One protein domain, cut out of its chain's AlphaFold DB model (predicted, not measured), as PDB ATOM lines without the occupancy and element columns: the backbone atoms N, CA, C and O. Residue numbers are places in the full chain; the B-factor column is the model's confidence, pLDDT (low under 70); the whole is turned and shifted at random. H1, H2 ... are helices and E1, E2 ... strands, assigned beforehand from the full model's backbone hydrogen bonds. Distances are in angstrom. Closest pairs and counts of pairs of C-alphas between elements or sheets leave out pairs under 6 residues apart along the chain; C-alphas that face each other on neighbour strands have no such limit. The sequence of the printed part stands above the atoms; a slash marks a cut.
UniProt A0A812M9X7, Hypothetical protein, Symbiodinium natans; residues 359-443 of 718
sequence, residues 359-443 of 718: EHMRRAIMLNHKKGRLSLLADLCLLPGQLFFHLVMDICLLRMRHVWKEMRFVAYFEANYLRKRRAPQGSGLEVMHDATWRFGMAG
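AT A GLANCE: This is residues 359 to 443 of the 718 residues of the protein "Hypothetical protein" of Symbiodinium natans (UniProt A0A812M9X7). Four helices, H1 to H4, run by turns in opposite directions in a small, loose bundle, an open ring in which H1 and H4 come close without clearly touching. A short hairpin of two strands, E1 and E2, packs through E2 on the first part of H3, residues 386 to 394, and its connecting loop with Gly 426 makes one end of the longest axis. The printed part has 85 residues, with four named helices and two named strands in the order H1 H2 H3 H4 E1 E2; the sheet, E1 - E2, is antiparallel and the class is mostly helix. The whole is compact, with a radius of gyration of the C-alphas of 12.9 A, and its outline is only just elongated, spanning 40 by 26 by 18 A.

IN THESE COORDINATES: H1 covers residues 359 to 368, beginning at C-alpha 359 (184.962, 233.710, 148.056), and is 14.3 A long from first to last C-alpha. H2, residues 372 to 380, measures 13.2 A. H3, residues 386 to 402, is the longest helix at 24.1 A, from C-alpha 386 (171.834, 248.820, 140.454). H4, residues 407 to 417, measures 15.1 A. E1, residues 419 to 422, measures 10.1 A and E2, residues 431 to 434, 9.6 A, ending at C-alpha 434 (177.769, 246.355, 137.456).

HOW THE PARTS SIT: H1 and H2 form a helical hairpin and touch, with C-alphas of Arg 362 and Leu 374 closest at 7.1 A, at a shallow tilt of 29 degrees, opposite ways. H2 and H3, also a hairpin, only just touch, with 3 pairs of C-alphas within 8 A; the closest are Leu 380 and Phe 389, 6.7 A, and H3 uses residues 389 to 393 alone. H3 touches H4 with residues 397 to 401 alone; the C-alphas of Arg 401 and Met 407 are closest at 4.9 A, and this hairpin has a shallow tilt of 27 degrees, opposite ways. H1 and H4 are close but not clearly touching, with C-alphas of Met 361 and Tyr 417 closest at 7.9 A. H1 and H3 are apart, as are H2 and H4. E1 and E2 form an antiparallel hairpin, with N 419 and O 434 2.8 A apart and N 421 and O 432 3.0 A apart, within hydrogen-bond range. The closest C-alphas of H3 and E2 are those of His 390 and His 433, 4.9 A. In H1, H3 and H4 every O i to N i+4 pair is within hydrogen-bond range; in H2, 4 of 5 are.

THE WHOLE: The two C-alphas farthest apart, those of Leu 367 and Gly 426, are 40.7 A apart. The printed part has no cut and no long link. Mean pLDDT of the printed part is 89.6, and residues 370 to 372 are under 70.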
ATOM      1  N   GLU A 359     183.994 234.304 147.150       82.19
ATOM      2  CA  GLU A 359     184.962 233.710 148.056       82.19
ATOM      3  C   GLU A 359     186.377 233.781 147.468       82.19
ATOM      4  O   GLU A 359     187.310 234.181 148.173       82.19
ATOM      5  N   HIS A 360     186.545 233.526 146.171       79.94
ATOM      6  CA  HIS A 360     187.793 233.766 145.449       79.94
ATOM      7  C   HIS A 360     188.206 235.228 145.415       79.94
ATOM      8  O   HIS A 360     189.356 235.540 145.738       79.94
ATOM      9  N   MET A 361     187.272 236.132 145.109       84.38
ATOM     10  CA  MET A 361     187.523 237.573 145.188       84.38
ATOM     11  C   MET A 361     188.025 237.953 146.589       84.38
ATOM     12  O   MET A 361     189.031 238.647 146.739       84.38
ATOM     13  N   ARG A 362     187.389 237.435 147.642       83.81
ATOM     14  CA  ARG A 362     187.823 237.648 149.027       83.81
ATOM     15  C   ARG A 362     189.205 237.074 149.297       83.81
ATOM     16  O   ARG A 362     190.007 237.772 149.912       83.81
ATOM     17  N   ARG A 363     189.499 235.838 148.877       82.69
ATOM     18  CA  ARG A 363     190.829 235.217 149.030       82.69
ATOM     19  C   ARG A 363     191.900 236.083 148.362       82.69
ATOM     20  O   ARG A 363     192.871 236.445 149.023       82.69
ATOM     21  N   ALA A 364     191.683 236.497 147.114       82.19
ATOM     22  CA  ALA A 364     192.603 237.353 146.367       82.19
ATOM     23  C   ALA A 364     192.824 238.713 147.051       82.19
ATOM     24  O   ALA A 364     193.956 239.179 147.174       82.19
ATOM     25  N   ILE A 365     191.762 239.341 147.561       82.06
ATOM     26  CA  ILE A 365     191.862 240.639 148.242       82.06
ATOM     27  C   ILE A 365     192.537 240.508 149.612       82.06
ATOM     28  O   ILE A 365     193.334 241.371 149.972       82.06
ATOM     29  N   MET A 366     192.281 239.426 150.356       80.12
ATOM     30  CA  MET A 366     192.957 239.145 151.631       80.12
ATOM     31  C   MET A 366     194.455 238.890 151.461       80.12
ATOM     32  O   MET A 366     195.234 239.325 152.303       80.12
ATOM     33  N   LEU A 367     194.858 238.192 150.395       79.88
ATOM     34  CA  LEU A 367     196.270 237.922 150.115       79.88
ATOM     35  C   LEU A 367     197.039 239.195 149.758       79.88
ATOM     36  O   LEU A 367     198.207 239.326 150.111       79.88
ATOM     37  N   ASN A 368     196.378 240.136 149.084       74.31
ATOM     38  CA  ASN A 368     197.032 241.335 148.574       74.31
ATOM     39  C   ASN A 368     196.912 242.553 149.510       74.31
ATOM     40  O   ASN A 368     197.706 243.485 149.376       74.31
ATOM     41  N   HIS A 369     195.952 242.594 150.451       70.00
ATOM     42  CA  HIS A 369     195.595 243.838 151.151       70.00
ATOM     43  C   HIS A 369     195.101 243.697 152.609       70.00
ATOM     44  O   HIS A 369     194.753 242.628 153.103       70.00
ATOM     45  N   LYS A 370     195.053 244.839 153.321       65.75
ATOM     46  CA  LYS A 370     194.625 244.965 154.731       65.75
ATOM     47  C   LYS A 370     193.122 244.671 154.927       65.75
ATOM     48  O   LYS A 370     192.294 245.009 154.081       65.75
ATOM     49  N   LYS A 371     192.757 244.167 156.119       64.19
ATOM     50  CA  LYS A 371     191.392 243.757 156.541       64.19
ATOM     51  C   LYS A 371     190.262 244.769 156.252       64.19
ATOM     52  O   LYS A 371     189.131 244.351 156.024       64.19
ATOM     53  N   GLY A 372     190.542 246.078 156.227       68.94
ATOM     54  CA  GLY A 372     189.525 247.130 156.060       68.94
ATOM     55  C   GLY A 372     188.711 247.052 154.758       68.94
ATOM     56  O   GLY A 372     187.520 247.362 154.762       68.94
ATOM     57  N   ARG A 373     189.302 246.564 153.657       75.19
ATOM     58  CA  ARG A 373     188.632 246.511 152.339       75.19
ATOM     59  C   ARG A 373     187.523 245.473 152.249       75.19
ATOM     60  O   ARG A 373     186.546 245.691 151.543       75.19
ATOM     61  N   LEU A 374     187.641 244.378 152.999       78.56
ATOM     62  CA  LEU A 374     186.604 243.347 153.036       78.56
ATOM     63  C   LEU A 374     185.303 243.889 153.617       78.56
ATOM     64  O   LEU A 374     184.232 243.563 153.120       78.56
ATOM     65  N   SER A 375     185.404 244.751 154.630       84.38
ATOM     66  CA  SER A 375     184.216 245.331 155.251       84.38
ATOM     67  C   SER A 375     183.468 246.269 154.298       84.38
ATOM     68  O   SER A 375     182.246 246.239 154.267       84.38
ATOM     69  N   LEU A 376     184.182 247.021 153.449       89.12
ATOM     70  CA  LEU A 376     183.561 247.819 152.392       89.12
ATOM     71  C   LEU A 376     182.860 246.931 151.351       89.12
ATOM     72  O   LEU A 376     181.725 247.204 150.982       89.12
ATOM     73  N   LEU A 377     183.495 245.842 150.907       87.50
ATOM     74  CA  LEU A 377     182.880 244.910 149.949       87.50
ATOM     75  C   LEU A 377     181.631 244.220 150.508       87.50
ATOM     76  O   LEU A 377     180.685 243.999 149.755       87.50
ATOM     77  N   ALA A 378     181.612 243.931 151.814       87.50
ATOM     78  CA  ALA A 378     180.440 243.407 152.516       87.50
ATOM     79  C   ALA A 378     179.217 244.330 152.387       87.50
ATOM     80  O   ALA A 378     178.082 243.856 152.390       87.50
ATOM     81  N   ASP A 379     179.441 245.641 152.306       92.38
ATOM     82  CA  ASP A 379     178.384 246.642 152.141       92.38
ATOM     83  C   ASP A 379     178.014 246.815 150.673       92.38
ATOM     84  O   ASP A 379     176.837 246.769 150.320       92.38
ATOM     85  N   LEU A 380     179.019 246.913 149.798       93.00
ATOM     86  CA  LEU A 380     178.818 247.074 148.358       93.00
ATOM     87  C   LEU A 380     178.007 245.923 147.746       93.00
ATOM     88  O   LEU A 380     177.181 246.158 146.865       93.00
ATOM     89  N   CYS A 381     178.191 244.685 148.220       90.88
ATOM     90  CA  CYS A 381     177.460 243.532 147.688       90.88
ATOM     91  C   CYS A 381     175.959 243.544 148.035       90.88
ATOM     92  O   CYS A 381     175.168 242.932 147.311       90.88
ATOM     93  N   LEU A 382     175.569 244.273 149.090       91.44
ATOM     94  CA  LEU A 382     174.192 244.400 149.579       91.44
ATOM     95  C   LEU A 382     173.490 245.691 149.148       91.44
ATOM     96  O   LEU A 382     172.340 245.910 149.533       91.44
ATOM     97  N   LEU A 383     174.135 246.546 148.350       94.69
ATOM     98  CA  LEU A 383     173.492 247.771 147.878       94.69
ATOM     99  C   LEU A 383     172.220 247.441 147.077       94.69
ATOM    100  O   LEU A 383     172.273 246.653 146.125       94.69
ATOM    101  N   PRO A 384     171.066 248.014 147.456       92.06
ATOM    102  CA  PRO A 384     169.764 247.433 147.134       92.06
ATOM    103  C   PRO A 384     169.387 247.571 145.649       92.06
ATOM    104  O   PRO A 384     168.750 246.676 145.091       92.06
ATOM    105  N   GLY A 385     169.827 248.644 144.988       93.31
ATOM    106  CA  GLY A 385     169.576 248.920 143.570       93.31
ATOM    107  C   GLY A 385     170.850 248.929 142.720       93.31
ATOM    108  O   GLY A 385     171.938 249.178 143.233       93.31
ATOM    109  N   GLN A 386     170.716 248.699 141.406       94.06
ATOM    110  CA  GLN A 386     171.834 248.820 140.454       94.06
ATOM    111  C   GLN A 386     172.389 250.248 140.411       94.06
ATOM    112  O   GLN A 386     173.597 250.439 140.495       94.06
ATOM    113  N   LEU A 387     171.503 251.243 140.300       96.00
ATOM    114  CA  LEU A 387     171.890 252.652 140.263       96.00
ATOM    115  C   LEU A 387     172.573 253.069 141.574       96.00
ATOM    116  O   LEU A 387     173.638 253.672 141.541       96.00
ATOM    117  N   PHE A 388     172.025 252.655 142.721       96.88
ATOM    118  CA  PHE A 388     172.653 252.865 144.031       96.88
ATOM    119  C   PHE A 388     174.062 252.255 144.063       96.88
ATOM    120  O   PHE A 388     175.034 252.937 144.389       96.88
ATOM    121  N   PHE A 389     174.198 250.990 143.655       96.69
ATOM    122  CA  PHE A 389     175.501 250.340 143.552       96.69
ATOM    123  C   PHE A 389     176.473 251.111 142.670       96.69
ATOM    124  O   PHE A 389     177.603 251.333 143.089       96.69
ATOM    125  N   HIS A 390     176.040 251.545 141.487       97.12
ATOM    126  CA  HIS A 390     176.882 252.301 140.576       97.12
ATOM    127  C   HIS A 390     177.399 253.597 141.210       97.12
ATOM    128  O   HIS A 390     178.610 253.802 141.208       97.12
ATOM    129  N   LEU A 391     176.517 254.418 141.796       97.94
ATOM    130  CA  LEU A 391     176.902 255.695 142.405       97.94
ATOM    131  C   LEU A 391     177.901 255.495 143.551       97.94
ATOM    132  O   LEU A 391     178.943 256.143 143.600       97.94
ATOM    133  N   VAL A 392     177.618 254.563 144.465       98.06
ATOM    134  CA  VAL A 392     178.507 254.306 145.606       98.06
ATOM    135  C   VAL A 392     179.817 253.660 145.164       98.06
ATOM    136  O   VAL A 392     180.873 254.004 145.698       98.06
ATOM    137  N   MET A 393     179.774 252.738 144.198       97.56
ATOM    138  CA  MET A 393     180.971 252.112 143.646       97.56
ATOM    139  C   MET A 393     181.867 253.160 142.991       97.56
ATOM    140  O   MET A 393     183.050 253.201 143.311       97.56
ATOM    141  N   ASP A 394     181.321 254.038 142.150       97.31
ATOM    142  CA  ASP A 394     182.100 255.080 141.477       97.31
ATOM    143  C   ASP A 394     182.768 256.033 142.481       97.31
ATOM    144  O   ASP A 394     183.983 256.243 142.430       97.31
ATOM    145  N   ILE A 395     182.026 256.479 143.505       97.94
ATOM    146  CA  ILE A 395     182.579 257.254 144.627       97.94
ATOM    147  C   ILE A 395     183.735 256.501 145.303       97.94
ATOM    148  O   ILE A 395     184.790 257.079 145.580       97.94
ATOM    149  N   CYS A 396     183.565 255.204 145.576       96.88
ATOM    150  CA  CYS A 396     184.611 254.390 146.193       96.88
ATOM    151  C   CYS A 396     185.845 254.266 145.288       96.88
ATOM    152  O   CYS A 396     186.964 254.423 145.780       96.88
ATOM    153  N   LEU A 397     185.664 254.035 143.985       96.38
ATOM    154  CA  LEU A 397     186.757 253.920 143.020       96.38
ATOM    155  C   LEU A 397     187.517 255.245 142.874       96.38
ATOM    156  O   LEU A 397     188.745 255.238 142.930       96.38
ATOM    157  N   LEU A 398     186.828 256.386 142.764       97.12
ATOM    158  CA  LEU A 398     187.461 257.711 142.713       97.12
ATOM    159  C   LEU A 398     188.312 257.980 143.957       97.12
ATOM    160  O   LEU A 398     189.455 258.430 143.850       97.12
ATOM    161  N   ARG A 399     187.811 257.626 145.146       96.00
ATOM    162  CA  ARG A 399     188.596 257.740 146.382       96.00
ATOM    163  C   ARG A 399     189.794 256.798 146.404       96.00
ATOM    164  O   ARG A 399     190.877 257.225 146.801       96.00
ATOM    165  N   MET A 400     189.635 255.549 145.970       94.38
ATOM    166  CA  MET A 400     190.752 254.604 145.860       94.38
ATOM    167  C   MET A 400     191.839 255.135 144.915       94.38
ATOM    168  O   MET A 400     193.024 255.057 145.233       94.38
ATOM    169  N   ARG A 401     191.443 255.731 143.783       95.69
ATOM    170  CA  ARG A 401     192.356 256.332 142.801       95.69
ATOM    171  C   ARG A 401     193.090 257.550 143.353       95.69
ATOM    172  O   ARG A 401     194.316 257.596 143.297       95.69
ATOM    173  N   HIS A 402     192.357 258.529 143.878       96.19
ATOM    174  CA  HIS A 402     192.902 259.866 144.132       96.19
ATOM    175  C   HIS A 402     193.314 260.101 145.584       96.19
ATOM    176  O   HIS A 402     194.340 260.733 145.826       96.19
ATOM    177  N   VAL A 403     192.579 259.535 146.542       94.94
ATOM    178  CA  VAL A 403     192.857 259.710 147.975       94.94
ATOM    179  C   VAL A 403     193.787 258.610 148.477       94.94
ATOM    180  O   VAL A 403     194.778 258.889 149.145       94.94
ATOM    181  N   TRP A 404     193.497 257.347 148.147       92.56
ATOM    182  CA  TRP A 404     194.318 256.210 148.593       92.56
ATOM    183  C   TRP A 404     195.516 255.948 147.674       92.56
ATOM    184  O   TRP A 404     196.421 255.210 148.056       92.56
ATOM    185  N   LYS A 405     195.542 256.577 146.488       94.06
ATOM    186  CA  LYS A 405     196.609 256.471 145.480       94.06
ATOM    187  C   LYS A 405     196.832 255.034 144.981       94.06
ATOM    188  O   LYS A 405     197.956 254.623 144.707       94.06
ATOM    189  N   GLU A 406     195.752 254.268 144.815       91.62
ATOM    190  CA  GLU A 406     195.783 252.840 144.466       91.62
ATOM    191  C   GLU A 406     195.362 252.546 143.021       91.62
ATOM    192  O   GLU A 406     194.618 251.604 142.748       91.62
ATOM    193  N   MET A 407     195.863 253.331 142.067       94.19
ATOM    194  CA  MET A 407     195.493 253.228 140.646       94.19
ATOM    195  C   MET A 407     195.606 251.802 140.083       94.19
ATOM    196  O   MET A 407     194.707 251.343 139.385       94.19
ATOM    197  N   ARG A 408     196.683 251.077 140.423       91.94
ATOM    198  CA  ARG A 408     196.902 249.693 139.959       91.94
ATOM    199  C   ARG A 408     195.854 248.724 140.499       91.94
ATOM    200  O   ARG A 408     195.385 247.866 139.760       91.94
ATOM    201  N   PHE A 409     195.487 248.867 141.774       89.50
ATOM    202  CA  PHE A 409     194.451 248.034 142.377       89.50
ATOM    203  C   PHE A 409     193.092 248.333 141.754       89.50
ATOM    204  O   PHE A 409     192.365 247.402 141.437       89.50
ATOM    205  N   VAL A 410     192.769 249.609 141.533       92.94
ATOM    206  CA  VAL A 410     191.508 249.997 140.895       92.94
ATOM    207  C   VAL A 410     191.417 249.442 139.477       92.94
ATOM    208  O   VAL A 410     190.425 248.798 139.160       92.94
ATOM    209  N   ALA A 411     192.466 249.595 138.664       93.31
ATOM    210  CA  ALA A 411     192.506 249.028 137.318       93.31
ATOM    211  C   ALA A 411     192.327 247.500 137.336       93.31
ATOM    212  O   ALA A 411     191.537 246.953 136.569       93.31
ATOM    213  N   TYR A 412     193.009 246.812 138.258       90.25
ATOM    214  CA  TYR A 412     192.831 245.377 138.469       90.25
ATOM    215  C   TYR A 412     191.392 245.028 138.877       90.25
ATOM    216  O   TYR A 412     190.795 244.122 138.299       90.25
ATOM    217  N   PHE A 413     190.820 245.740 139.849       90.69
ATOM    218  CA  PHE A 413     189.485 245.465 140.373       90.69
ATOM    219  C   PHE A 413     188.403 245.708 139.318       90.69
ATOM    220  O   PHE A 413     187.513 244.876 139.149       90.69
ATOM    221  N   GLU A 414     188.507 246.800 138.561       93.81
ATOM    222  CA  GLU A 414     187.611 247.092 137.445       93.81
ATOM    223  C   GLU A 414     187.681 246.026 136.358       93.81
ATOM    224  O   GLU A 414     186.639 245.563 135.907       93.81
ATOM    225  N   ALA A 415     188.889 245.607 135.972       90.12
ATOM    226  CA  ALA A 415     189.076 244.611 134.924       90.12
ATOM    227  C   ALA A 415     188.553 243.221 135.318       90.12
ATOM    228  O   ALA A 415     188.062 242.485 134.465       90.12
ATOM    229  N   ASN A 416     188.670 242.846 136.596       86.50
ATOM    230  CA  ASN A 416     188.399 241.475 137.039       86.50
ATOM    231  C   ASN A 416     187.029 241.284 137.687       86.50
ATOM    232  O   ASN A 416     186.501 240.173 137.630       86.50
ATOM    233  N   TYR A 417     186.473 242.320 138.318       89.88
ATOM    234  CA  TYR A 417     185.299 242.188 139.186       89.88
ATOM    235  C   TYR A 417     184.164 243.150 138.847       89.88
ATOM    236  O   TYR A 417     183.074 242.999 139.395       89.88
ATOM    237  N   LEU A 418     184.374 244.122 137.959       93.19
ATOM    238  CA  LEU A 418     183.314 245.020 137.514       93.19
ATOM    239  C   LEU A 418     183.034 244.838 136.026       93.19
ATOM    240  O   LEU A 418     183.851 244.373 135.240       93.19
ATOM    241  N   ARG A 419     181.822 245.212 135.641       91.94
ATOM    242  CA  ARG A 419     181.371 245.300 134.258       91.94
ATOM    243  C   ARG A 419     180.845 246.702 134.033       91.94
ATOM    244  O   ARG A 419     180.259 247.298 134.931       91.94
ATOM    245  N   LYS A 420     181.031 247.217 132.827       93.62
ATOM    246  CA  LYS A 420     180.341 248.419 132.368       93.62
ATOM    247  C   LYS A 420     179.192 247.978 131.473       93.62
ATOM    248  O   LYS A 420     179.381 247.132 130.602       93.62
ATOM    249  N   ARG A 421     177.992 248.485 131.733       92.19
ATOM    250  CA  ARG A 421     176.790 248.224 130.930       92.19
ATOM    251  C   ARG A 421     176.147 249.544 130.553       92.19
ATOM    252  O   ARG A 421     176.273 250.512 131.299       92.19
ATOM    253  N   ARG A 422     175.429 249.561 129.431       94.88
ATOM    254  CA  ARG A 422     174.568 250.693 129.081       94.88
ATOM    255  C   ARG A 422     173.564 250.909 130.210       94.88
ATOM    256  O   ARG A 422     172.954 249.946 130.684       94.88
ATOM    257  N   ALA A 423     173.442 252.145 130.670       94.19
ATOM    258  CA  ALA A 423     172.497 252.465 131.723       94.19
ATOM    259  C   ALA A 423     171.049 252.337 131.205       94.19
ATOM    260  O   ALA A 423     170.805 252.529 130.009       94.19
ATOM    261  N   PRO A 424     170.070 252.028 132.076       91.75
ATOM    262  CA  PRO A 424     168.662 252.069 131.702       91.75
ATOM    263  C   PRO A 424     168.264 253.447 131.160       91.75
ATOM    264  O   PRO A 424     168.743 254.477 131.654       91.75
ATOM    265  N   GLN A 425     167.362 253.471 130.176       94.56
ATOM    266  CA  GLN A 425     166.790 254.719 129.666       94.56
ATOM    267  C   GLN A 425     166.158 255.525 130.811       94.56
ATOM    268  O   GLN A 425     165.567 254.964 131.733       94.56
ATOM    269  N   GLY A 426     166.330 256.847 130.773       93.25
ATOM    270  CA  GLY A 426     165.822 257.755 131.806       93.25
ATOM    271  C   GLY A 426     166.667 257.833 133.083       93.25
ATOM    272  O   GLY A 426     166.351 258.637 133.953       93.25
ATOM    273  N   SER A 427     167.759 257.066 133.203       94.31
ATOM    274  CA  SER A 427     168.629 257.141 134.389       94.31
ATOM    275  C   SER A 427     169.532 258.378 134.454       94.31
ATOM    276  O   SER A 427     170.118 258.657 135.501       94.31
ATOM    277  N   GLY A 428     169.651 259.126 133.354       96.25
ATOM    278  CA  GLY A 428     170.570 260.263 133.235       96.25
ATOM    279  C   GLY A 428     172.045 259.858 133.130       96.25
ATOM    280  O   GLY A 428     172.919 260.703 133.250       96.25
ATOM    281  N   LEU A 429     172.332 258.570 132.932       96.25
ATOM    282  CA  LEU A 429     173.683 258.047 132.747       96.25
ATOM    283  C   LEU A 429     173.781 257.359 131.390       96.25
ATOM    284  O   LEU A 429     172.805 256.802 130.893       96.25
ATOM    285  N   GLU A 430     174.973 257.356 130.807       96.19
ATOM    286  CA  GLU A 430     175.256 256.578 129.600       96.19
ATOM    287  C   GLU A 430     175.668 255.143 129.961       96.19
ATOM    288  O   GLU A 430     175.188 254.159 129.389       96.19
ATOM    289  N   VAL A 431     176.525 255.020 130.978       96.25
ATOM    290  CA  VAL A 431     177.143 253.766 131.411       96.25
ATOM    291  C   VAL A 431     177.016 253.616 132.922       96.25
ATOM    292  O   VAL A 431     177.198 254.568 133.672       96.25
ATOM    293  N   MET A 432     176.753 252.392 133.374       95.50
ATOM    294  CA  MET A 432     176.753 252.016 134.783       95.50
ATOM    295  C   MET A 432     177.772 250.920 135.070       95.50
ATOM    296  O   MET A 432     177.968 249.992 134.281       95.50
ATOM    297  N   HIS A 433     178.361 250.998 136.261       95.25
ATOM    298  CA  HIS A 433     179.085 249.888 136.862       95.25
ATOM    299  C   HIS A 433     178.104 248.808 137.305       95.25
ATOM    300  O   HIS A 433     177.087 249.104 137.930       95.25
ATOM    301  N   ASP A 434     178.453 247.561 137.023       92.69
ATOM    302  CA  ASP A 434     177.769 246.355 137.456       92.69
ATOM    303  C   ASP A 434     178.768 245.316 137.973       92.69
ATOM    304  O   ASP A 434     179.963 245.389 137.695       92.69
ATOM    305  N   ALA A 435     178.277 244.353 138.742       91.25
ATOM    306  CA  ALA A 435     179.066 243.288 139.327       91.25
ATOM    307  C   ALA A 435     178.236 242.009 139.417       91.25
ATOM    308  O   ALA A 435     177.131 242.004 139.951       91.25
ATOM    309  N   THR A 436     178.810 240.894 138.970       88.25
ATOM    310  CA  THR A 436     178.230 239.552 139.160       88.25
ATOM    311  C   THR A 436     178.118 239.165 140.622       88.25
ATOM    312  O   THR A 436     177.227 238.418 140.999       88.25
ATOM    313  N   TRP A 437     179.018 239.690 141.444       89.25
ATOM    314  CA  TRP A 437     179.060 239.440 142.871       89.25
ATOM    315  C   TRP A 437     178.105 240.324 143.687       89.25
ATOM    316  O   TRP A 437     178.015 240.181 144.908       89.25
ATOM    317  N   ARG A 438     177.393 241.259 143.046       91.25
ATOM    318  CA  ARG A 438     176.372 242.083 143.697       91.25
ATOM    319  C   ARG A 438     175.069 241.298 143.776       91.25
ATOM    320  O   ARG A 438     174.518 240.910 142.752       91.25
ATOM    321  N   PHE A 439     174.529 241.139 144.980       87.75
ATOM    322  CA  PHE A 439     173.291 240.384 145.212       87.75
ATOM    323  C   PHE A 439     172.197 241.198 145.927       87.75
ATOM    324  O   PHE A 439     171.243 240.646 146.480       87.75
ATOM    325  N   GLY A 440     172.276 242.532 145.868       84.06
ATOM    326  CA  GLY A 440     171.200 243.438 146.293       84.06
ATOM    327  C   GLY A 440     169.894 243.267 145.503       84.06
ATOM    328  O   GLY A 440     169.899 242.637 144.446       84.06
ATOM    329  N   MET A 441     168.773 243.786 146.036       82.06
ATOM    330  CA  MET A 441     167.378 243.530 145.601       82.06
ATOM    331  C   MET A 441     167.141 243.472 144.098       82.06
ATOM    332  O   MET A 441     166.658 242.453 143.602       82.06
ATOM    333  N   ALA A 442     167.527 244.527 143.389       75.12
ATOM    334  CA  ALA A 442     167.351 244.656 141.945       75.12
ATOM    335  C   ALA A 442     168.502 244.009 141.144       75.12
ATOM    336  O   ALA A 442     168.981 244.565 140.156       75.12
ATOM    337  N   GLY A 443     169.059 242.907 141.642       73.75
ATOM    338  CA  GLY A 443     170.065 242.110 140.943       73.75
ATOM    339  C   GLY A 443     169.420 241.149 139.944       73.75
ATOM    340  O   GLY A 443     168.320 240.674 140.210       73.75
TER     341      GLY A 443